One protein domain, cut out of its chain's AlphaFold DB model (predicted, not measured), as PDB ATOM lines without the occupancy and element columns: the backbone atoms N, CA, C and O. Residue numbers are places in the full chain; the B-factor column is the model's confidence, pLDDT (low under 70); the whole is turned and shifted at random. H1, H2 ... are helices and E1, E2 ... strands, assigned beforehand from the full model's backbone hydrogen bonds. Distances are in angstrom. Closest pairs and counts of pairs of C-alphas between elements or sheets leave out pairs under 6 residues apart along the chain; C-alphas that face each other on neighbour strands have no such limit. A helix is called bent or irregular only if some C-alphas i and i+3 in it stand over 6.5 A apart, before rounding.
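This is residues 57 to 234 of the 368 residues of a protein of Spirosoma endbachense (UniProt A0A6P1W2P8). Two strand-built lobes sit end to end, joined by a strongly twisted seven-strand sheet that runs through both. In the first lobe the small sheet E4 E1 E7 packs across the curled long sheet, near E3 at one edge and E8 and E11 at the other; in the second, the sheet E10 E9 E12 E13 is partly face to face with E14, E8 and E11, a loose sandwich. The 178 printed residues hold seven strands, one short helix, then seven more strands: mostly strand. The long sheet, order E3 E2 E5 E6 E14 E8 E11, is mixed. The whole is compact by its radius of gyration of the C-alphas, 16.8 A, yet elongated, spanning 52 by 33 by 32 A.

E1, residues 57 to 62, begins at C-alpha 57 (36.817, 27.154, 12.438). E2 is 75 to 80, E3 83 to 89, E4 95 to 101, E5 104 to 110, E6 117 to 123 and E7 132 to 134. H1, 136 to 139, is irregular: C-alphas 136 and 139 are 7.3 A apart. E8 is 155 to 162, 22.5 A long; E9 168 to 175, 23.3 A; E10 182 to 188; E11 193 to 199. E12, 202 to 210, is 25.3 A long, and E13, 215 to 223, bends by 55 degrees at residue 220. E14, 226 to 233, ends at C-alpha 233 (28.195, 13.406, 9.988).

In the long sheet E2 and E3 are an antiparallel hairpin, with N 78 and O 85 2.8 A apart. E2 and E5 are antiparallel, N 77 to O 108 being 2.8 A. E5 and E6 form another hairpin, N 107 to O 119 2.8 A. E6 is staggered, pairing with E5 over 117 to 120 and, parallel, with E14 over 121 to 123, N 122 to O 227 2.9 A. E14 and E8 are parallel, N 156 to O 226 2.8 A; E8 and E11 antiparallel, N 159 to O 195 2.8 A. H1 is on this sheet at a height of 5.3 A, over none of its strands, and too short for an O i to N i+4 pair. E4 and E1 are antiparallel, N 59 to O 98 2.8 A; E1 and E7 parallel, N 60 to O 133 2.9 A. The closest C-alphas of E3 and E4, Leu 87 and Val 98, are 6.5 A apart; those of E7 and E11, Phe 133 and Ser 194, 5.8 A. The sheet E3 E2 E5 E6 E14 E8 E11 and the sheet E10 E9 E12 E13 form a sandwich, two sheets face to face, the strands of the one at 44 degrees to those of the other. E9 and E10 are a hairpin, N 171 to O 185 2.8 A; E9 and E12 are antiparallel, N 172 to O 207 2.8 A; E12 and E13 are a hairpin, N 204 to O 221 2.8 A.

The farthest C-alphas, of Gly 113 and Asp 212, are 52.2 A apart. The printed part has no cut. The links E1 to E2 and H1 to E8 are long. Mean pLDDT of the printed part is 85.6; 24 residues are under 70, among them 209 to 219.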
ATOM      1  N   TYR A  57      38.257  27.261  12.653       96.06
ATOM      2  CA  TYR A  57      36.817  27.154  12.438       96.06
ATOM      3  C   TYR A  57      36.115  28.437  12.847       96.06
ATOM      4  O   TYR A  57      36.528  29.114  13.788       96.06
ATOM      5  N   HIS A  58      35.030  28.749  12.144       96.00
ATOM      6  CA  HIS A  58      34.150  29.844  12.527       96.00
ATOM      7  C   HIS A  58      33.450  29.510  13.841       96.00
ATOM      8  O   HIS A  58      32.724  28.515  13.939       96.00
ATOM      9  N   VAL A  59      33.645  30.366  14.831       96.44
ATOM     10  CA  VAL A  59      32.961  30.332  16.116       96.44
ATOM     11  C   VAL A  59      32.212  31.643  16.267       96.44
ATOM     12  O   VAL A  59      32.804  32.718  16.185       96.44
ATOM     13  N   PHE A  60      30.906  31.552  16.478       95.44
ATOM     14  CA  PHE A  60      30.023  32.708  16.557       95.44
ATOM     15  C   PHE A  60      29.136  32.652  17.801       95.44
ATOM     16  O   PHE A  60      28.910  31.588  18.388       95.44
ATOM     17  N   GLY A  61      28.644  33.812  18.214       93.00
ATOM     18  CA  GLY A  61      27.847  33.972  19.424       93.00
ATOM     19  C   GLY A  61      27.579  35.441  19.720       93.00
ATOM     20  O   GLY A  61      27.712  36.292  18.837       93.00
ATOM     21  N   ARG A  62      27.212  35.738  20.972       93.38
ATOM     22  CA  ARG A  62      26.870  37.099  21.398       93.38
ATOM     23  C   ARG A  62      27.454  37.452  22.762       93.38
ATOM     24  O   ARG A  62      27.062  36.902  23.791       93.38
ATOM     25  N   CYS A  63      28.354  38.421  22.780       92.75
ATOM     26  CA  CYS A  63      28.866  39.079  23.976       92.75
ATOM     27  C   CYS A  63      27.754  39.965  24.551       92.75
ATOM     28  O   CYS A  63      27.297  40.890  23.878       92.75
ATOM     29  N   HIS A  64      27.289  39.688  25.765       92.19
ATOM     30  CA  HIS A  64      26.207  40.461  26.372       92.19
ATOM     31  C   HIS A  64      26.360  40.569  27.886       92.19
ATOM     32  O   HIS A  64      26.967  39.708  28.523       92.19
ATOM     33  N   ASP A  65      25.808  41.633  28.456       88.06
ATOM     34  CA  ASP A  65      25.697  41.793  29.902       88.06
ATOM     35  C   ASP A  65      24.655  40.799  30.428       88.06
ATOM     36  O   ASP A  65      23.521  40.756  29.948       88.06
ATOM     37  N   TYR A  66      25.048  39.976  31.397       90.94
ATOM     38  CA  TYR A  66      24.219  38.887  31.914       90.94
ATOM     39  C   TYR A  66      22.909  39.377  32.553       90.94
ATOM     40  O   TYR A  66      21.892  38.697  32.460       90.94
ATOM     41  N   ALA A  67      22.912  40.555  33.183       84.62
ATOM     42  CA  ALA A  67      21.753  41.076  33.904       84.62
ATOM     43  C   ALA A  67      20.758  41.793  32.981       84.62
ATOM     44  O   ALA A  67      19.551  41.726  33.193       84.62
ATOM     45  N   THR A  68      21.261  42.499  31.969       84.88
ATOM     46  CA  THR A  68      20.453  43.366  31.092       84.88
ATOM     47  C   THR A  68      20.232  42.793  29.695       84.88
ATOM     48  O   THR A  68      19.433  43.340  28.937       84.88
ATOM     49  N   ALA A  69      20.946  41.725  29.331       83.75
ATOM     50  CA  ALA A  69      21.001  41.146  27.987       83.75
ATOM     51  C   ALA A  69      21.459  42.123  26.880       83.75
ATOM     52  O   ALA A  69      21.327  41.829  25.687       83.75
ATOM     53  N   LEU A  70      22.015  43.282  27.252       87.44
ATOM     54  CA  LEU A  70      22.529  44.269  26.306       87.44
ATOM     55  C   LEU A  70      23.815  43.773  25.650       87.44
ATOM     56  O   LEU A  70      24.684  43.207  26.309       87.44
ATOM     57  N   GLY A  71      23.939  44.026  24.346       91.00
ATOM     58  CA  GLY A  71      25.137  43.711  23.577       91.00
ATOM     59  C   GLY A  71      26.368  44.455  24.085       91.00
ATOM     60  O   GLY A  71      26.294  45.635  24.425       91.00
ATOM     61  N   LEU A  72      27.506  43.766  24.121       94.44
ATOM     62  CA  LEU A  72      28.775  44.316  24.584       94.44
ATOM     63  C   LEU A  72      29.819  44.292  23.471       94.44
ATOM     64  O   LEU A  72      30.067  43.254  22.865       94.44
ATOM     65  N   LYS A  73      30.504  45.422  23.271       96.81
ATOM     66  CA  LYS A  73      31.636  45.553  22.343       96.81
ATOM     67  C   LYS A  73      32.931  45.005  22.968       96.81
ATOM     68  O   LYS A  73      33.893  45.741  23.188       96.81
ATOM     69  N   ALA A  74      32.918  43.731  23.347       97.19
ATOM     70  CA  ALA A  74      34.039  43.076  24.015       97.19
ATOM     71  C   ALA A  74      35.119  42.612  23.019       97.19
ATOM     72  O   ALA A  74      34.853  42.406  21.837       97.19
ATOM     73  N   SER A  75      36.356  42.446  23.486       98.06
ATOM     74  CA  SER A  75      37.455  41.870  22.701       98.06
ATOM     75  C   SER A  75      37.495  40.353  22.857       98.06
ATOM     76  O   SER A  75      37.446  39.853  23.978       98.06
ATOM     77  N   LEU A  76      37.640  39.632  21.743       98.06
ATOM     78  CA  LEU A  76      37.839  38.184  21.713       98.06
ATOM     79  C   LEU A  76      39.320  37.859  21.520       98.06
ATOM     80  O   LEU A  76      39.966  38.366  20.597       98.06
ATOM     81  N   VAL A  77      39.854  36.983  22.364       98.25
ATOM     82  CA  VAL A  77      41.271  36.610  22.398       98.25
ATOM     83  C   VAL A  77      41.395  35.088  22.416       98.25
ATOM     84  O   VAL A  77      40.857  34.431  23.303       98.25
ATOM     85  N   ALA A  78      42.131  34.516  21.466       97.88
ATOM     86  CA  ALA A  78      42.527  33.113  21.511       97.88
ATOM     87  C   ALA A  78      43.767  32.951  22.387       97.88
ATOM     88  O   ALA A  78      44.759  33.670  22.230       97.88
ATOM     89  N   VAL A  79      43.731  31.964  23.272       97.94
ATOM     90  CA  VAL A  79      44.885  31.523  24.055       97.94
ATOM     91  C   VAL A  79      45.351  30.188  23.493       97.94
ATOM     92  O   VAL A  79      44.579  29.235  23.419       97.94
ATOM     93  N   THR A  80      46.615  30.121  23.094       96.38
ATOM     94  CA  THR A  80      47.288  28.919  22.580       96.38
ATOM     95  C   THR A  80      48.518  28.619  23.440       96.38
ATOM     96  O   THR A  80      48.903  29.427  24.286       96.38
ATOM     97  N   GLN A  81      49.197  27.494  23.193       93.25
ATOM     98  CA  GLN A  81      50.503  27.226  23.817       93.25
ATOM     99  C   GLN A  81      51.576  28.266  23.448       93.25
ATOM    100  O   GLN A  81      52.524  28.458  24.200       93.25
ATOM    101  N   GLN A  82      51.423  28.952  22.313       92.69
ATOM    102  CA  GLN A  82      52.347  29.987  21.838       92.69
ATOM    103  C   GLN A  82      52.047  31.368  22.442       92.69
ATOM    104  O   GLN A  82      52.796  32.314  22.215       92.69
ATOM    105  N   GLY A  83      50.957  31.497  23.205       94.94
ATOM    106  CA  GLY A  83      50.545  32.737  23.849       94.94
ATOM    107  C   GLY A  83      49.154  33.204  23.431       94.94
ATOM    108  O   GLY A  83      48.323  32.437  22.931       94.94
ATOM    109  N   ARG A  84      48.889  34.486  23.692       97.19
ATOM    110  CA  ARG A  84      47.590  35.134  23.485       97.19
ATOM    111  C   ARG A  84      47.583  35.894  22.162       97.19
ATOM    112  O   ARG A  84      48.529  36.616  21.862       97.19
ATOM    113  N   SER A  85      46.501  35.775  21.402       96.56
ATOM    114  CA  SER A  85      46.306  36.483  20.132       96.56
ATOM    115  C   SER A  85      44.898  37.071  20.066       96.56
ATOM    116  O   SER A  85      43.914  36.384  20.337       96.56
ATOM    117  N   LYS A  86      44.787  38.364  19.746       97.25
ATOM    118  CA  LYS A  86      43.484  39.011  19.556       97.25
ATOM    119  C   LYS A  86      42.865  38.498  18.254       97.25
ATOM    120  O   LYS A  86      43.518  38.542  17.219       97.25
ATOM    121  N   LEU A  87      41.622  38.025  18.322       96.94
ATOM    122  CA  LEU A  87      40.876  37.534  17.163       96.94
ATOM    123  C   LEU A  87      40.052  38.652  16.524       96.94
ATOM    124  O   LEU A  87      40.208  38.936  15.342       96.94
ATOM    125  N   ALA A  88      39.168  39.277  17.308       95.94
ATOM    126  CA  ALA A  88      38.275  40.337  16.849       95.94
ATOM    127  C   ALA A  88      37.679  41.121  18.033       95.94
ATOM    128  O   ALA A  88      37.997  40.861  19.194       95.94
ATOM    129  N   GLU A  89      36.792  42.066  17.734       97.06
ATOM    130  CA  GLU A  89      35.885  42.694  18.700       97.06
ATOM    131  C   GLU A  89      34.440  42.368  18.322       97.06
ATOM    132  O   GLU A  89      34.112  42.313  17.135       97.06
ATOM    133  N   CYS A  90      33.578  42.158  19.319       95.69
ATOM    134  CA  CYS A  90      32.152  41.974  19.078       95.69
ATOM    135  C   CYS A  90      31.549  43.284  18.534       95.69
ATOM    136  O   CYS A  90      32.015  44.386  18.841       95.69
ATOM    137  N   GLN A  91      30.507  43.174  17.717       96.00
ATOM    138  CA  GLN A  91      29.765  44.317  17.187       96.00
ATOM    139  C   GLN A  91      29.044  45.082  18.315       96.00
ATOM    140  O   GLN A  91      28.885  44.546  19.413       96.00
ATOM    141  N   PRO A  92      28.544  46.313  18.080       91.56
ATOM    142  CA  PRO A  92      27.743  47.032  19.076       91.56
ATOM    143  C   PRO A  92      26.501  46.262  19.556       91.56
ATOM    144  O   PRO A  92      26.089  46.416  20.701       91.56
ATOM    145  N   SER A  93      25.928  45.397  18.711       89.06
ATOM    146  CA  SER A  93      24.833  44.486  19.080       89.06
ATOM    147  C   SER A  93      25.261  43.355  20.027       89.06
ATOM    148  O   SER A  93      24.403  42.680  20.608       89.06
ATOM    149  N   GLY A  94      26.569  43.160  20.209       92.69
ATOM    150  CA  GLY A  94      27.199  42.064  20.939       92.69
ATOM    151  C   GLY A  94      27.597  40.882  20.059       92.69
ATOM    152  O   GLY A  94      28.321  40.003  20.518       92.69
ATOM    153  N   ASP A  95      27.143  40.829  18.809       94.25
ATOM    154  CA  ASP A  95      27.357  39.666  17.946       94.25
ATOM    155  C   ASP A  95      28.809  39.576  17.462       94.25
ATOM    156  O   ASP A  95      29.472  40.588  17.217       94.25
ATOM    157  N   PHE A  96      29.313  38.355  17.300       95.94
ATOM    158  CA  PHE A  96      30.622  38.099  16.704       95.94
ATOM    159  C   PHE A  96      30.613  36.818  15.870       95.94
ATOM    160  O   PHE A  96      29.844  35.891  16.125       95.94
ATOM    161  N   ASP A  97      31.534  36.753  14.915       95.94
ATOM    162  CA  ASP A  97      31.920  35.545  14.191       95.94
ATOM    163  C   ASP A  97      33.426  35.622  13.936       95.94
ATOM    164  O   ASP A  97      33.903  36.553  13.285       95.94
ATOM    165  N   VAL A  98      34.182  34.691  14.515       96.19
ATOM    166  CA  VAL A  98      35.648  34.706  14.494       96.19
ATOM    167  C   VAL A  98      36.211  33.366  14.048       96.19
ATOM    168  O   VAL A  98      35.651  32.310  14.331       96.19
ATOM    169  N   LEU A  99      37.370  33.402  13.392       96.75
ATOM    170  CA  LEU A  99      38.152  32.202  13.110       96.75
ATOM    171  C   LEU A  99      38.960  31.824  14.352       96.75
ATOM    172  O   LEU A  99      39.952  32.474  14.677       96.75
ATOM    173  N   LEU A 100      38.537  30.766  15.040       97.06
ATOM    174  CA  LEU A 100      39.254  30.210  16.181       97.06
ATOM    175  C   LEU A 100      40.195  29.093  15.695       97.06
ATOM    176  O   LEU A 100      39.705  28.118  15.111       97.06
ATOM    177  N   PRO A 101      41.520  29.198  15.908       95.81
ATOM    178  CA  PRO A 101      42.452  28.143  15.525       95.81
ATOM    179  C   PRO A 101      42.243  26.883  16.369       95.81
ATOM    180  O   PRO A 101      41.982  26.963  17.568       95.81
ATOM    181  N   THR A 102      42.427  25.707  15.771       94.19
ATOM    182  CA  THR A 102      42.322  24.411  16.466       94.19
ATOM    183  C   THR A 102      43.411  24.196  17.513       94.19
ATOM    184  O   THR A 102      43.265  23.324  18.364       94.19
ATOM    185  N   SER A 103      44.481  24.995  17.483       94.75
ATOM    186  CA  SER A 103      45.517  25.038  18.520       94.75
ATOM    187  C   SER A 103      45.127  25.866  19.752       94.75
ATOM    188  O   SER A 103      45.875  25.883  20.735       94.75
ATOM    189  N   ALA A 104      43.990  26.574  19.721       96.94
ATOM    190  CA  ALA A 104      43.488  27.306  20.877       96.94
ATOM    191  C   ALA A 104      43.092  26.334  21.992       96.94
ATOM    192  O   ALA A 104      42.403  25.346  21.760       96.94
ATOM    193  N   THR A 105      43.513  26.648  23.213       97.38
ATOM    194  CA  THR A 105      43.092  25.954  24.436       97.38
ATOM    195  C   THR A 105      41.974  26.708  25.141       97.38
ATOM    196  O   THR A 105      41.131  26.087  25.783       97.38
ATOM    197  N   HIS A 106      41.940  28.041  25.004       97.69
ATOM    198  CA  HIS A 106      40.881  28.883  25.553       97.69
ATOM    199  C   HIS A 106      40.478  30.000  24.585       97.69
ATOM    200  O   HIS A 106      41.297  30.514  23.818       97.69
ATOM    201  N   LEU A 107      39.215  30.409  24.681       97.56
ATOM    202  CA  LEU A 107      38.687  31.660  24.153       97.56
ATOM    203  C   LEU A 107      38.396  32.591  25.332       97.56
ATOM    204  O   LEU A 107      37.584  32.265  26.196       97.56
ATOM    205  N   THR A 108      39.052  33.745  25.365       97.56
ATOM    206  CA  THR A 108      38.852  34.762  26.400       97.56
ATOM    207  C   THR A 108      38.095  35.954  25.824       97.56
ATOM    208  O   THR A 108      38.450  36.457  24.757       97.56
ATOM    209  N   ILE A 109      37.070  36.417  26.537       96.81
ATOM    210  CA  ILE A 109      36.321  37.638  26.244       96.81
ATOM    211  C   ILE A 109      36.632  38.677  27.320       96.81
ATOM    212  O   ILE A 109      36.466  38.420  28.514       96.81
ATOM    213  N   GLU A 110      37.083  39.854  26.893       97.31
ATOM    214  CA  GLU A 110      37.537  40.921  27.787       97.31
ATOM    215  C   GLU A 110      36.892  42.258  27.430       97.31
ATOM    216  O   GLU A 110      36.806  42.646  26.264       97.31
ATOM    217  N   MET A 111      36.462  42.995  28.451       96.88
ATOM    218  CA  MET A 111      35.943  44.350  28.308       96.88
ATOM    219  C   MET A 111      36.197  45.128  29.598       96.88
ATOM    220  O   MET A 111      35.990  44.615  30.698       96.88
ATOM    221  N   LYS A 112      36.630  46.387  29.480       96.75
ATOM    222  CA  LYS A 112      36.853  47.257  30.641       96.75
ATOM    223  C   LYS A 112      35.560  47.396  31.458       96.75
ATOM    224  O   LYS A 112      34.510  47.697  30.901       96.75
ATOM    225  N   GLY A 113      35.657  47.206  32.776       96.12
ATOM    226  CA  GLY A 113      34.515  47.270  33.700       96.12
ATOM    227  C   GLY A 113      33.738  45.957  33.862       96.12
ATOM    228  O   GLY A 113      32.834  45.895  34.695       96.12
ATOM    229  N   TYR A 114      34.111  44.905  33.129       96.31
ATOM    230  CA  TYR A 114      33.525  43.569  33.230       96.31
ATOM    231  C   TYR A 114      34.555  42.544  33.703       96.31
ATOM    232  O   TYR A 114      35.759  42.703  33.502       96.31
ATOM    233  N   GLN A 115      34.067  41.486  34.341       94.25
ATOM    234  CA  GLN A 115      34.869  40.318  34.681       94.25
ATOM    235  C   GLN A 115      35.237  39.580  33.380       94.25
ATOM    236  O   GLN A 115      34.355  39.378  32.538       94.25
ATOM    237  N   PRO A 116      36.511  39.197  33.172       94.12
ATOM    238  CA  PRO A 116      36.912  38.480  31.970       94.12
ATOM    239  C   PRO A 116      36.305  37.077  31.965       94.12
ATOM    240  O   PRO A 116      36.336  36.364  32.967       94.12
ATOM    241  N   VAL A 117      35.793  36.660  30.812       93.94
ATOM    242  CA  VAL A 117      35.208  35.329  30.627       93.94
ATOM    243  C   VAL A 117      36.223  34.476  29.886       93.94
ATOM    244  O   VAL A 117      36.596  34.807  28.767       93.94
ATOM    245  N   THR A 118      36.693  33.390  30.496       94.81
ATOM    246  CA  THR A 118      37.649  32.465  29.867       94.81
ATOM    247  C   THR A 118      37.003  31.102  29.687       94.81
ATOM    248  O   THR A 118      36.653  30.440  30.659       94.81
ATOM    249  N   ILE A 119      36.851  30.687  28.433       95.12
ATOM    250  CA  ILE A 119      36.152  29.467  28.036       95.12
ATOM    251  C   ILE A 119      37.195  28.468  27.530       95.12
ATOM    252  O   ILE A 119      37.808  28.729  26.494       95.12
ATOM    253  N   PRO A 120      37.406  27.324  28.202       96.75
ATOM    254  CA  PRO A 120      38.183  26.232  27.626       96.75
ATOM    255  C   PRO A 120      37.522  25.737  26.336       96.75
ATOM    256  O   PRO A 120      36.299  25.603  26.282       96.75
ATOM    257  N   VAL A 121      38.308  25.456  25.302       96.88
ATOM    258  CA  VAL A 121      37.799  25.012  23.999       96.88
ATOM    259  C   VAL A 121      38.398  23.670  23.602       96.88
ATOM    260  O   VAL A 121      39.591  23.433  23.777       96.88
ATOM    261  N   HIS A 122      37.564  22.785  23.056       96.25
ATOM    262  CA  HIS A 122      37.951  21.422  22.691       96.25
ATOM    263  C   HIS A 122      37.398  21.077  21.312       96.25
ATOM    264  O   HIS A 122      36.186  20.958  21.148       96.25
ATOM    265  N   PHE A 123      38.264  20.887  20.319       94.00
ATOM    266  CA  PHE A 123      37.864  20.412  18.992       94.00
ATOM    267  C   PHE A 123      37.989  18.890  18.909       94.00
ATOM    268  O   PHE A 123      39.035  18.335  19.246       94.00
ATOM    269  N   THR A 124      36.941  18.202  18.452       90.19
ATOM    270  CA  THR A 124      37.049  16.778  18.104       90.19
ATOM    271  C   THR A 124      37.738  16.591  16.752       90.19
ATOM    272  O   THR A 124      37.918  17.537  15.983       90.19
ATOM    273  N   THR A 125      38.081  15.346  16.427       83.12
ATOM    274  CA  THR A 125      38.558  14.988  15.088       83.12
ATOM    275  C   THR A 125      37.447  15.128  14.039       83.12
ATOM    276  O   THR A 125      36.266  15.283  14.367       83.12
ATOM    277  N   ASP A 126      37.845  15.096  12.764       82.06
ATOM    278  CA  ASP A 126      36.959  14.937  11.602       82.06
ATOM    279  C   ASP A 126      35.934  16.055  11.364       82.06
ATOM    280  O   ASP A 126      34.911  15.855  10.699       82.06
ATOM    281  N   ILE A 127      36.216  17.266  11.841       88.62
ATOM    282  CA  ILE A 127      35.391  18.446  11.568       88.62
ATOM    283  C   ILE A 127      35.608  18.904  10.108       88.62
ATOM    284  O   ILE A 127      36.750  19.049   9.674       88.62
ATOM    285  N   PRO A 128      34.546  19.099   9.298       85.75
ATOM    286  CA  PRO A 128      34.702  19.553   7.919       85.75
ATOM    287  C   PRO A 128      35.119  21.037   7.869       85.75
ATOM    288  O   PRO A 128      34.631  21.816   8.685       85.75
ATOM    289  N   PRO A 129      35.917  21.481   6.877       85.94
ATOM    290  CA  PRO A 129      36.429  22.860   6.809       85.94
ATOM    291  C   PRO A 129      35.358  23.963   6.817       85.94
ATOM    292  O   PRO A 129      35.612  25.072   7.264       85.94
ATOM    293  N   LYS A 130      34.146  23.662   6.332       86.06
ATOM    294  CA  LYS A 130      33.010  24.600   6.303       86.06
ATOM    295  C   LYS A 130      32.199  24.627   7.607       86.06
ATOM    296  O   LYS A 130      31.164  25.290   7.658       86.06
ATOM    297  N   ALA A 131      32.605  23.874   8.631       91.12
ATOM    298  CA  ALA A 131      31.899  23.834   9.903       91.12
ATOM    299  C   ALA A 131      31.939  25.195  10.597       91.12
ATOM    300  O   ALA A 131      32.964  25.880  10.629       91.12
ATOM    301  N   ARG A 132      30.802  25.557  11.185       94.44
ATOM    302  CA  ARG A 132      30.644  26.759  11.999       94.44
ATOM    303  C   ARG A 132      29.981  26.359  13.305       94.44
ATOM    304  O   ARG A 132      29.095  25.499  13.302       94.44
ATOM    305  N   PHE A 133      30.374  26.971  14.409       96.12
ATOM    306  CA  PHE A 133      29.913  26.584  15.735       96.12
ATOM    307  C   PHE A 133      29.346  27.772  16.495       96.12
ATOM    308  O   PHE A 133      30.009  28.791  16.657       96.12
ATOM    309  N   ASN A 134      28.121  27.606  16.986       92.88
ATOM    310  CA  ASN A 134      27.516  28.552  17.910       92.88
ATOM    311  C   ASN A 134      27.952  28.195  19.336       92.88
ATOM    312  O   ASN A 134      27.812  27.032  19.723       92.88
ATOM    313  N   ILE A 135      28.442  29.163  20.112       90.31
ATOM    314  CA  ILE A 135      28.776  28.963  21.535       90.31
ATOM    315  C   ILE A 135      27.729  29.512  22.515       90.31
ATOM    316  O   ILE A 135      27.944  29.511  23.727       90.31
ATOM    317  N   GLY A 136      26.565  29.916  22.002       80.94
ATOM    318  CA  GLY A 136      25.391  30.272  22.792       80.94
ATOM    319  C   GLY A 136      25.690  31.339  23.843       80.94
ATOM    320  O   GLY A 136      26.312  32.358  23.547       80.94
ATOM    321  N   ASN A 137      25.257  31.078  25.078       80.50
ATOM    322  CA  ASN A 137      25.367  32.013  26.200       80.50
ATOM    323  C   ASN A 137      26.657  31.865  27.021       80.50
ATOM    324  O   ASN A 137      26.787  32.521  28.052       80.50
ATOM    325  N   LEU A 138      27.637  31.063  26.578       85.62
ATOM    326  CA  LEU A 138      28.920  30.952  27.289       85.62
ATOM    327  C   LEU A 138      29.677  32.288  27.378       85.62
ATOM    328  O   LEU A 138      30.599  32.418  28.175       85.62
ATOM    329  N   THR A 139      29.300  33.267  26.557       87.62
ATOM    330  CA  THR A 139      29.932  34.585  26.445       87.62
ATOM    331  C   THR A 139      29.226  35.685  27.241       87.62
ATOM    332  O   THR A 139      29.510  36.863  27.023       87.62
ATOM    333  N   ALA A 140      28.294  35.334  28.131       90.81
ATOM    334  CA  ALA A 140      27.666  36.301  29.026       90.81
ATOM    335  C   ALA A 140      28.698  36.884  30.005       90.81
ATOM    336  O   ALA A 140      29.496  36.149  30.585       90.81
ATOM    337  N   MET A 141      28.679  38.202  30.201       92.44
ATOM    338  CA  MET A 141      29.636  38.924  31.042       92.44
ATOM    339  C   MET A 141      28.926  39.607  32.210       92.44
ATOM    340  O   MET A 141      27.832  40.148  32.058       92.44
ATOM    341  N   ALA A 142      29.571  39.628  33.375       93.00
ATOM    342  CA  ALA A 142      29.101  40.346  34.557       93.00
ATOM    343  C   ALA A 142      30.025  41.528  34.859       93.00
ATOM    344  O   ALA A 142      31.238  41.450  34.644       93.00
ATOM    345  N   LYS A 143      29.467  42.628  35.369       93.38
ATOM    346  CA  LYS A 143      30.264  43.784  35.794       93.38
ATOM    347  C   LYS A 143      31.171  43.411  36.968       93.38
ATOM    348  O   LYS A 143      30.867  42.520  37.770       93.38
ATOM    349  N   ILE A 144      32.307  44.091  37.082       93.81
ATOM    350  CA  ILE A 144      33.191  43.935  38.246       93.81
ATOM    351  C   ILE A 144      32.409  44.335  39.507       93.81
ATOM    352  O   ILE A 144      31.788  45.394  39.540       93.81
ATOM    353  N   GLY A 145      32.411  43.467  40.522       89.81
ATOM    354  CA  GLY A 145      31.649  43.651  41.764       89.81
ATOM    355  C   GLY A 145      30.221  43.085  41.749       89.81
ATOM    356  O   GLY A 145      29.577  43.066  42.791       89.81
ATOM    357  N   SER A 146      29.721  42.595  40.610       89.25
ATOM    358  CA  SER A 146      28.471  41.822  40.559       89.25
ATOM    359  C   SER A 146      28.684  40.358  40.984       89.25
ATOM    360  O   SER A 146      29.805  39.852  40.853       89.25
ATOM    361  N   PRO A 147      27.631  39.655  41.457       83.69
ATOM    362  CA  PRO A 147      27.697  38.223  41.746       83.69
ATOM    363  C   PRO A 147      28.208  37.401  40.549       83.69
ATOM    364  O   PRO A 147      27.990  37.801  39.400       83.69
ATOM    365  N   PRO A 148      28.864  36.251  40.792       78.12
ATOM    366  CA  PRO A 148      29.334  35.385  39.719       78.12
ATOM    367  C   PRO A 148      28.155  34.825  38.918       78.12
ATOM    368  O   PRO A 148      27.103  34.501  39.475       78.12
ATOM    369  N   ILE A 149      28.347  34.681  37.607       81.50
ATOM    370  CA  ILE A 149      27.343  34.084  36.725       81.50
ATOM    371  C   ILE A 149      27.198  32.597  37.089       81.50
ATOM    372  O   ILE A 149      28.208  31.886  37.108       81.50
ATOM    373  N   PRO A 150      25.976  32.102  37.368       76.75
ATOM    374  CA  PRO A 150      25.750  30.686  37.618       76.75
ATOM    375  C   PRO A 150      26.236  29.840  36.430       76.75
ATOM    376  O   PRO A 150      25.902  30.157  35.286       76.75
ATOM    377  N   PRO A 151      27.002  28.761  36.658       67.81
ATOM    378  CA  PRO A 151      27.469  27.916  35.568       67.81
ATOM    379  C   PRO A 151      26.279  27.207  34.909       67.81
ATOM    380  O   PRO A 151      25.607  26.390  35.539       67.81
ATOM    381  N   ASP A 152      26.030  27.487  33.627       67.69
ATOM    382  CA  ASP A 152      25.017  26.784  32.831       67.69
ATOM    383  C   ASP A 152      25.495  25.357  32.543       67.69
ATOM    384  O   ASP A 152      26.258  25.105  31.610       67.69
ATOM    385  N   LYS A 153      25.162  24.441  33.460       68.50
ATOM    386  CA  LYS A 153      25.590  23.030  33.510       68.50
ATOM    387  C   LYS A 153      27.107  22.776  33.436       68.50
ATOM    388  O   LYS A 153      27.523  21.630  33.552       68.50
ATOM    389  N   GLY A 154      27.941  23.808  33.335       80.25
ATOM    390  CA  GLY A 154      29.404  23.745  33.362       80.25
ATOM    391  C   GLY A 154      30.075  23.424  32.020       80.25
ATOM    392  O   GLY A 154      31.296  23.567  31.920       80.25
ATOM    393  N   ALA A 155      29.325  23.020  30.989       89.62
ATOM    394  CA  ALA A 155      29.844  22.805  29.641       89.62
ATOM    395  C   ALA A 155      28.795  23.056  28.549       89.62
ATOM    396  O   ALA A 155      27.584  23.072  28.779       89.62
ATOM    397  N   LEU A 156      29.287  23.216  27.323       92.94
ATOM    398  CA  LEU A 156      28.494  23.364  26.114       92.94
ATOM    399  C   LEU A 156      28.989  22.392  25.046       92.94
ATOM    400  O   LEU A 156      30.170  22.375  24.696       92.94
ATOM    401  N   LEU A 157      28.063  21.634  24.469       93.88
ATOM    402  CA  LEU A 157      28.306  20.840  23.274       93.88
ATOM    403  C   LEU A 157      27.825  21.618  22.044       93.88
ATOM    404  O   LEU A 157      26.621  21.768  21.829       93.88
ATOM    405  N   ALA A 158      28.763  22.112  21.240       94.38
ATOM    406  CA  ALA A 158      28.505  22.804  19.984       94.38
ATOM    407  C   ALA A 158      28.638  21.819  18.813       94.38
ATOM    408  O   ALA A 158      29.729  21.365  18.461       94.38
ATOM    409  N   LEU A 159      27.503  21.486  18.208       93.19
ATOM    410  CA  LEU A 159      27.382  20.521  17.126       93.19
ATOM    411  C   LEU A 159      27.204  21.217  15.784       93.19
ATOM    412  O   LEU A 159      26.362  22.105  15.640       93.19
ATOM    413  N   PHE A 160      27.946  20.752  14.787       91.56
ATOM    414  CA  PHE A 160      27.720  21.082  13.384       91.56
ATOM    415  C   PHE A 160      27.176  19.855  12.661       91.56
ATOM    416  O   PHE A 160      27.882  18.858  12.515       91.56
ATOM    417  N   PHE A 161      25.929  19.913  12.204       86.00
ATOM    418  CA  PHE A 161      25.308  18.823  11.464       86.00
ATOM    419  C   PHE A 161      25.614  18.974   9.972       86.00
ATOM    420  O   PHE A 161      25.283  19.984   9.348       86.00
ATOM    421  N   SER A 162      26.227  17.943   9.399       80.31
ATOM    422  CA  SER A 162      26.484  17.808   7.967       80.31
ATOM    423  C   SER A 162      25.926  16.465   7.519       80.31
ATOM    424  O   SER A 162      26.563  15.429   7.698       80.31
ATOM    425  N   MET A 163      24.706  16.476   6.999       73.19
ATOM    426  CA  MET A 163      23.948  15.283   6.627       73.19
ATOM    427  C   MET A 163      23.397  15.449   5.202       73.19
ATOM    428  O   MET A 163      23.493  16.543   4.652       73.19
ATOM    429  N   PRO A 164      22.854  14.399   4.570       63.06
ATOM    430  CA  PRO A 164      22.187  14.522   3.280       63.06
ATOM    431  C   PRO A 164      20.919  15.360   3.413       63.06
ATOM    432  O   PRO A 164      20.263  15.348   4.460       63.06
ATOM    433  N   ASP A 165      20.563  16.047   2.334       62.53
ATOM    434  CA  ASP A 165      19.426  16.957   2.311       62.53
ATOM    435  C   ASP A 165      18.107  16.254   2.674       62.53
ATOM    436  O   ASP A 165      17.867  15.097   2.322       62.53
ATOM    437  N   SER A 166      17.232  16.984   3.375       63.56
ATOM    438  CA  SER A 166      15.870  16.569   3.758       63.56
ATOM    439  C   SER A 166      15.752  15.372   4.717       63.56
ATOM    440  O   SER A 166      14.682  14.771   4.832       63.56
ATOM    441  N   LEU A 167      16.805  15.034   5.469       69.94
ATOM    442  CA  LEU A 167      16.752  13.992   6.499       69.94
ATOM    443  C   LEU A 167      16.300  14.548   7.863       69.94
ATOM    444  O   LEU A 167      16.928  15.435   8.428       69.94
ATOM    445  N   THR A 168      15.253  13.983   8.466       77.38
ATOM    446  CA  THR A 168      14.938  14.271   9.880       77.38
ATOM    447  C   THR A 168      15.499  13.176  10.779       77.38
ATOM    448  O   THR A 168      15.211  11.996  10.572       77.38
ATOM    449  N   ILE A 169      16.287  13.567  11.783       77.31
ATOM    450  CA  ILE A 169      16.913  12.646  12.740       77.31
ATOM    451  C   ILE A 169      16.457  12.907  14.173       77.31
ATOM    452  O   ILE A 169      16.124  14.031  14.551       77.31
ATOM    453  N   LYS A 170      16.534  11.868  14.996       78.50
ATOM    454  CA  LYS A 170      16.596  11.944  16.451       78.50
ATOM    455  C   LYS A 170      18.061  11.883  16.865       78.50
ATOM    456  O   LYS A 170      18.780  10.961  16.496       78.50
ATOM    457  N   TYR A 171      18.492  12.877  17.621       83.38
ATOM    458  CA  TYR A 171      19.794  12.941  18.261       83.38
ATOM    459  C   TYR A 171      19.605  12.691  19.752       83.38
ATOM    460  O   TYR A 171      18.853  13.415  20.407       83.38
ATOM    461  N   HIS A 172      20.267  11.676  20.290       77.69
ATOM    462  CA  HIS A 172      20.196  11.337  21.701       77.69
ATOM    463  C   HIS A 172      21.597  11.223  22.294       77.69
ATOM    464  O   HIS A 172      22.465  10.551  21.745       77.69
ATOM    465  N   LEU A 173      21.811  11.893  23.419       80.38
ATOM    466  CA  LEU A 173      23.022  11.835  24.220       80.38
ATOM    467  C   LEU A 173      22.676  11.243  25.579       80.38
ATOM    468  O   LEU A 173      21.756  11.731  26.232       80.38
ATOM    469  N   THR A 174      23.419  10.244  26.036       75.81
ATOM    470  CA  THR A 174      23.238   9.646  27.364       75.81
ATOM    471  C   THR A 174      24.559   9.663  28.111       75.81
ATOM    472  O   THR A 174      25.559   9.154  27.604       75.81
ATOM    473  N   SER A 175      24.568  10.275  29.294       74.69
ATOM    474  CA  SER A 175      25.733  10.295  30.181       74.69
ATOM    475  C   SER A 175      26.058   8.880  30.660       74.69
ATOM    476  O   SER A 175      25.162   8.111  31.020       74.69
ATOM    477  N   LEU A 176      27.345   8.534  30.656       68.75
ATOM    478  CA  LEU A 176      27.828   7.234  31.115       68.75
ATOM    479  C   LEU A 176      27.847   7.126  32.638       68.75
ATOM    480  O   LEU A 176      27.692   6.025  33.161       68.75
ATOM    481  N   THR A 177      28.028   8.239  33.352       62.03
ATOM    482  CA  THR A 177      28.067   8.234  34.824       62.03
ATOM    483  C   THR A 177      26.709   8.525  35.456       62.03
ATOM    484  O   THR A 177      26.440   8.089  36.573       62.03
ATOM    485  N   LYS A 178      25.829   9.243  34.750       72.31
ATOM    486  CA  LYS A 178      24.505   9.681  35.212       72.31
ATOM    487  C   LYS A 178      23.475   9.455  34.103       72.31
ATOM    488  O   LYS A 178      23.094  10.411  33.436       72.31
ATOM    489  N   PRO A 179      22.949   8.234  33.919       59.38
ATOM    490  CA  PRO A 179      22.033   7.921  32.815       59.38
ATOM    491  C   PRO A 179      20.753   8.775  32.772       59.38
ATOM    492  O   PRO A 179      20.169   8.961  31.710       59.38
ATOM    493  N   SER A 180      20.323   9.326  33.915       54.16
ATOM    494  CA  SER A 180      19.226  10.300  33.991       54.16
ATOM    495  C   SER A 180      19.562  11.636  33.317       54.16
ATOM    496  O   SER A 180      18.662  12.326  32.842       54.16
ATOM    497  N   SER A 181      20.845  11.986  33.216       64.94
ATOM    498  CA  SER A 181      21.362  13.114  32.445       64.94
ATOM    499  C   SER A 181      21.467  12.716  30.975       64.94
ATOM    500  O   SER A 181      22.454  12.142  30.508       64.94
ATOM    501  N   HIS A 182      20.408  13.013  30.235       70.88
ATOM    502  CA  HIS A 182      20.330  12.745  28.811       70.88
ATOM    503  C   HIS A 182      19.821  13.972  28.060       70.88
ATOM    504  O   HIS A 182      19.136  14.835  28.611       70.88
ATOM    505  N   LEU A 183      20.192  14.058  26.790       78.31
ATOM    506  CA  LEU A 183      19.767  15.100  25.868       78.31
ATOM    507  C   LEU A 183      19.074  14.427  24.692       78.31
ATOM    508  O   LEU A 183      19.685  13.591  24.034       78.31
ATOM    509  N   GLN A 184      17.837  14.810  24.395       82.44
ATOM    510  CA  GLN A 184      17.121  14.374  23.197       82.44
ATOM    511  C   GLN A 184      16.756  15.588  22.352       82.44
ATOM    512  O   GLN A 184      16.213  16.566  22.860       82.44
ATOM    513  N   ALA A 185      17.050  15.525  21.059       80.19
ATOM    514  CA  ALA A 185      16.697  16.561  20.102       80.19
ATOM    515  C   ALA A 185      16.227  15.932  18.791       80.19
ATOM    516  O   ALA A 185      16.848  15.004  18.280       80.19
ATOM    517  N   THR A 186      15.150  16.464  18.216       82.56
ATOM    518  CA  THR A 186      14.750  16.134  16.842       82.56
ATOM    519  C   THR A 186      15.287  17.214  15.915       82.56
ATOM    520  O   THR A 186      14.983  18.394  16.089       82.56
ATOM    521  N   ILE A 187      16.107  16.826  14.943       81.31
ATOM    522  CA  ILE A 187      16.756  17.738  14.002       81.31
ATOM    523  C   ILE A 187      16.160  17.499  12.618       81.31
ATOM    524  O   ILE A 187      16.466  16.503  11.964       81.31
ATOM    525  N   ALA A 188      15.307  18.424  12.174       79.25
ATOM    526  CA  ALA A 188      14.834  18.480  10.796       79.25
ATOM    527  C   ALA A 188      15.921  19.118   9.923       79.25
ATOM    528  O   ALA A 188      16.109  20.338   9.944       79.25
ATOM    529  N   TYR A 189      16.680  18.296   9.201       71.19
ATOM    530  CA  TYR A 189      17.796  18.765   8.394       71.19
ATOM    531  C   TYR A 189      17.331  19.137   6.985       71.19
ATOM    532  O   TYR A 189      16.872  18.288   6.225       71.19
ATOM    533  N   LYS A 190      17.470  20.414   6.629       72.06
ATOM    534  CA  LYS A 190      17.275  20.914   5.254       72.06
ATOM    535  C   LYS A 190      18.567  21.454   4.640       72.06
ATOM    536  O   LYS A 190      18.693  21.494   3.428       72.06
ATOM    537  N   SER A 191      19.495  21.880   5.489       72.50
ATOM    538  CA  SER A 191      20.787  22.469   5.151       72.50
ATOM    539  C   SER A 191      21.727  22.318   6.355       72.50
ATOM    540  O   SER A 191      21.233  22.085   7.468       72.50
ATOM    541  N   PRO A 192      23.053  22.498   6.188       78.62
ATOM    542  CA  PRO A 192      23.990  22.526   7.306       78.62
ATOM    543  C   PRO A 192      23.510  23.443   8.426       78.62
ATOM    544  O   PRO A 192      23.120  24.586   8.183       78.62
ATOM    545  N   ILE A 193      23.511  22.919   9.651       85.06
ATOM    546  CA  ILE A 193      22.975  23.618  10.816       85.06
ATOM    547  C   ILE A 193      23.885  23.419  12.020       85.06
ATOM    548  O   ILE A 193      24.348  22.313  12.302       85.06
ATOM    549  N   SER A 194      24.104  24.507  12.749       90.00
ATOM    550  CA  SER A 194      24.814  24.504  14.022       90.00
ATOM    551  C   SER A 194      23.804  24.518  15.167       90.00
ATOM    552  O   SER A 194      22.851  25.299  15.157       90.00
ATOM    553  N   ARG A 195      24.002  23.667  16.171       90.25
ATOM    554  CA  ARG A 195      23.222  23.669  17.416       90.25
ATOM    555  C   ARG A 195      24.167  23.605  18.599       90.25
ATOM    556  O   ARG A 195      25.183  22.928  18.537       90.25
ATOM    557  N   SER A 196      23.805  24.272  19.679       90.88
ATOM    558  CA  SER A 196      24.561  24.263  20.925       90.88
ATOM    559  C   SER A 196      23.672  23.783  22.059       90.88
ATOM    560  O   SER A 196      22.527  24.226  22.166       90.88
ATOM    561  N   PHE A 197      24.196  22.906  22.905       89.94
ATOM    562  CA  PHE A 197      23.455  22.311  24.010       89.94
ATOM    563  C   PHE A 197      24.231  22.490  25.316       89.94
ATOM    564  O   PHE A 197      25.335  21.949  25.429       89.94
ATOM    565  N   PRO A 198      23.678  23.218  26.303       90.06
ATOM    566  CA  PRO A 198      24.215  23.218  27.655       90.06
ATOM    567  C   PRO A 198      24.108  21.823  28.256       90.06
ATOM    568  O   PRO A 198      23.037  21.203  28.261       90.06
ATOM    569  N   ILE A 199      25.225  21.299  28.740       89.44
ATOM    570  CA  ILE A 199      25.315  19.922  29.212       89.44
ATOM    571  C   ILE A 199      26.385  19.801  30.294       89.44
ATOM    572  O   ILE A 199      27.304  20.609  30.363       89.44
ATOM    573  N   ALA A 200      26.249  18.810  31.173       90.19
ATOM    574  CA  ALA A 200      27.270  18.556  32.178       90.19
ATOM    575  C   ALA A 200      28.547  17.990  31.525       90.19
ATOM    576  O   ALA A 200      28.445  17.246  30.550       90.19
ATOM    577  N   PRO A 201      29.743  18.291  32.053       91.62
ATOM    578  CA  PRO A 201      30.943  17.549  31.695       91.62
ATOM    579  C   PRO A 201      30.794  16.077  32.095       91.62
ATOM    580  O   PRO A 201      30.530  15.782  33.262       91.62
ATOM    581  N   ASP A 202      30.955  15.174  31.133       87.81
ATOM    582  CA  ASP A 202      30.988  13.726  31.339       87.81
ATOM    583  C   ASP A 202      31.451  13.014  30.057       87.81
ATOM    584  O   ASP A 202      31.563  13.613  28.981       87.81
ATOM    585  N   ASP A 203      31.662  11.709  30.152       83.00
ATOM    586  CA  ASP A 203      31.615  10.827  29.001       83.00
ATOM    587  C   ASP A 203      30.163  10.507  28.621       83.00
ATOM    588  O   ASP A 203      29.330  10.155  29.455       83.00
ATOM    589  N   TYR A 204      29.873  10.570  27.327       80.00
ATOM    590  CA  TYR A 204      28.550  10.357  26.758       80.00
ATOM    591  C   TYR A 204      28.581   9.303  25.655       80.00
ATOM    592  O   TYR A 204      29.556   9.186  24.911       80.00
ATOM    593  N   ILE A 205      27.468   8.592  25.490       75.38
ATOM    594  CA  ILE A 205      27.141   7.910  24.233       75.38
ATOM    595  C   ILE A 205      26.210   8.822  23.449       75.38
ATOM    596  O   ILE A 205      25.151   9.209  23.946       75.38
ATOM    597  N   THR A 206      26.594   9.158  22.221       77.56
ATOM    598  CA  THR A 206      25.680   9.769  21.256       77.56
ATOM    599  C   THR A 206      25.092   8.701  20.364       77.56
ATOM    600  O   THR A 206      25.787   7.779  19.943       77.56
ATOM    601  N   THR A 207      23.812   8.846  20.069       70.81
ATOM    602  CA  THR A 207      23.084   8.034  19.110       70.81
ATOM    603  C   THR A 207      22.315   8.947  18.172       70.81
ATOM    604  O   THR A 207      21.729   9.949  18.587       70.81
ATOM    605  N   ILE A 208      22.333   8.600  16.894       72.62
ATOM    606  CA  ILE A 208      21.571   9.282  15.856       72.62
ATOM    607  C   ILE A 208      20.697   8.250  15.200       72.62
ATOM    608  O   ILE A 208      21.204   7.222  14.764       72.62
ATOM    609  N   SER A 209      19.410   8.523  15.093       62.06
ATOM    610  CA  SER A 209      18.472   7.656  14.397       62.06
ATOM    611  C   SER A 209      17.530   8.455  13.509       62.06
ATOM    612  O   SER A 209      17.423   9.671  13.632       62.06
ATOM    613  N   THR A 210      16.857   7.800  12.571       64.31
ATOM    614  CA  THR A 210      15.689   8.383  11.896       64.31
ATOM    615  C   THR A 210      14.510   8.549  12.873       64.31
ATOM    616  O   THR A 210      14.541   8.088  14.017       64.31
ATOM    617  N   LEU A 211      13.417   9.172  12.418       65.75
ATOM    618  CA  LEU A 211      12.170   9.243  13.191       65.75
ATOM    619  C   LEU A 211      11.548   7.865  13.478       65.75
ATOM    620  O   LEU A 211      11.017   7.663  14.571       65.75
ATOM    621  N   ASP A 212      11.680   6.916  12.552       56.62
ATOM    622  CA  ASP A 212      11.340   5.491  12.692       56.62
ATOM    623  C   ASP A 212      12.402   4.693  13.478       56.62
ATOM    624  O   ASP A 212      12.406   3.469  13.480       56.62
ATOM    625  N   ASN A 213      13.286   5.393  14.199       50.88
ATOM    626  CA  ASN A 213      14.298   4.866  15.115       50.88
ATOM    627  C   ASN A 213      15.442   4.060  14.472       50.88
ATOM    628  O   ASN A 213      16.298   3.567  15.208       50.88
ATOM    629  N   ARG A 214      15.557   3.981  13.143       53.59
ATOM    630  CA  ARG A 214      16.703   3.341  12.477       53.59
ATOM    631  C   ARG A 214      18.002   4.055  12.850       53.59
ATOM    632  O   ARG A 214      18.172   5.230  12.531       53.59
ATOM    633  N   LEU A 215      18.912   3.348  13.521       52.41
ATOM    634  CA  LEU A 215      20.181   3.893  14.008       52.41
ATOM    635  C   LEU A 215      21.152   4.164  12.846       52.41
ATOM    636  O   LEU A 215      21.400   3.299  12.013       52.41
ATOM    637  N   PHE A 216      21.722   5.362  12.829       55.81
ATOM    638  CA  PHE A 216      22.746   5.824  11.894       55.81
ATOM    639  C   PHE A 216      24.145   5.830  12.491       55.81
ATOM    640  O   PHE A 216      25.113   5.486  11.821       55.81
ATOM    641  N   LEU A 217      24.248   6.289  13.734       62.00
ATOM    642  CA  LEU A 217      25.510   6.514  14.419       62.00
ATOM    643  C   LEU A 217      25.319   6.168  15.887       62.00
ATOM    644  O   LEU A 217      24.313   6.553  16.481       62.00
ATOM    645  N   SER A 218      26.292   5.472  16.462       69.88
ATOM    646  CA  SER A 218      26.431   5.314  17.904       69.88
ATOM    647  C   SER A 218      27.908   5.362  18.249       69.88
ATOM    648  O   SER A 218      28.666   4.489  17.831       69.88
ATOM    649  N   GLU A 219      28.332   6.375  18.991       68.62
ATOM    650  CA  GLU A 219      29.742   6.581  19.326       68.62
ATOM    651  C   GLU A 219      29.890   7.171  20.732       68.62
ATOM    652  O   GLU A 219      28.989   7.828  21.261       68.62
ATOM    653  N   LYS A 220      31.054   6.938  21.341       75.38
ATOM    654  CA  LYS A 220      31.431   7.586  22.594       75.38
ATOM    655  C   LYS A 220      31.988   8.976  22.297       75.38
ATOM    656  O   LYS A 220      32.754   9.156  21.352       75.38
ATOM    657  N   MET A 221      31.665   9.947  23.138       80.69
ATOM    658  CA  MET A 221      32.358  11.230  23.176       80.69
ATOM    659  C   MET A 221      32.596  11.673  24.611       80.69
ATOM    660  O   MET A 221      31.862  11.287  25.513       80.69
ATOM    661  N   THR A 222      33.590  12.526  24.801       88.31
ATOM    662  CA  THR A 222      33.858  13.167  26.086       88.31
ATOM    663  C   THR A 222      33.518  14.640  25.964       88.31
ATOM    664  O   THR A 222      34.052  15.324  25.088       88.31
ATOM    665  N   VAL A 223      32.653  15.130  26.845       91.62
ATOM    666  CA  VAL A 223      32.365  16.556  26.994       91.62
ATOM    667  C   VAL A 223      33.135  17.072  28.201       91.62
ATOM    668  O   VAL A 223      33.005  16.555  29.309       91.62
ATOM    669  N   ARG A 224      33.961  18.093  27.978       92.06
ATOM    670  CA  ARG A 224      34.779  18.737  29.015       92.06
ATOM    671  C   ARG A 224      34.186  20.092  29.410       92.06
ATOM    672  O   ARG A 224      33.407  20.638  28.629       92.06
ATOM    673  N   PRO A 225      34.567  20.657  30.574       93.81
ATOM    674  CA  PRO A 225      34.213  22.031  30.921       93.81
ATOM    675  C   PRO A 225      34.582  23.011  29.804       93.81
ATOM    676  O   PRO A 225      35.626  22.855  29.161       93.81
ATOM    677  N   GLY A 226      33.734  24.017  29.590       93.50
ATOM    678  CA  GLY A 226      33.851  24.948  28.465       93.50
ATOM    679  C   GLY A 226      33.091  24.483  27.219       93.50
ATOM    680  O   GLY A 226      32.014  23.900  27.331       93.50
ATOM    681  N   ALA A 227      33.619  24.767  26.029       95.75
ATOM    682  CA  ALA A 227      32.984  24.453  24.750       95.75
ATOM    683  C   ALA A 227      33.643  23.243  24.073       95.75
ATOM    684  O   ALA A 227      34.839  23.249  23.786       95.75
ATOM    685  N   THR A 228      32.850  22.215  23.771       96.06
ATOM    686  CA  THR A 228      33.263  21.070  22.951       96.06
ATOM    687  C   THR A 228      32.653  21.194  21.557       96.06
ATOM    688  O   THR A 228      31.431  21.207  21.414       96.06
ATOM    689  N   PHE A 229      33.493  21.274  20.528       95.94
ATOM    690  CA  PHE A 229      33.110  21.411  19.125       95.94
ATOM    691  C   PHE A 229      33.171  20.062  18.422       95.94
ATOM    692  O   PHE A 229      34.242  19.456  18.341       95.94
ATOM    693  N   LYS A 230      32.039  19.603  17.884       92.69
ATOM    694  CA  LYS A 230      31.958  18.324  17.176       92.69
ATOM    695  C   LYS A 230      31.130  18.425  15.905       92.69
ATOM    696  O   LYS A 230      30.027  18.967  15.895       92.69
ATOM    697  N   ALA A 231      31.640  17.844  14.827       90.06
ATOM    698  CA  ALA A 231      30.848  17.629  13.629       90.06
ATOM    699  C   ALA A 231      30.066  16.320  13.739       90.06
ATOM    700  O   ALA A 231      30.617  15.269  14.060       90.06
ATOM    701  N   VAL A 232      28.778  16.394  13.442       83.31
ATOM    702  CA  VAL A 232      27.897  15.248  13.303       83.31
ATOM    703  C   VAL A 232      27.726  14.982  11.818       83.31
ATOM    704  O   VAL A 232      27.082  15.756  11.105       83.31
ATOM    705  N   LYS A 233      28.326  13.887  11.359       74.75
ATOM    706  CA  LYS A 233      28.195  13.406   9.988       74.75
ATOM    707  C   LYS A 233      27.308  12.172   9.988       74.75
ATOM    708  O   LYS A 233      27.570  11.219  10.714       74.75
ATOM    709  N   ALA A 234      26.287  12.190   9.148       60.88
ATOM    710  CA  ALA A 234      25.591  10.982   8.735       60.88
ATOM    711  C   ALA A 234      25.732  10.894   7.221       60.88
ATOM    712  O   ALA A 234      25.562  11.893   6.526       60.88
TER     713      ALA A 234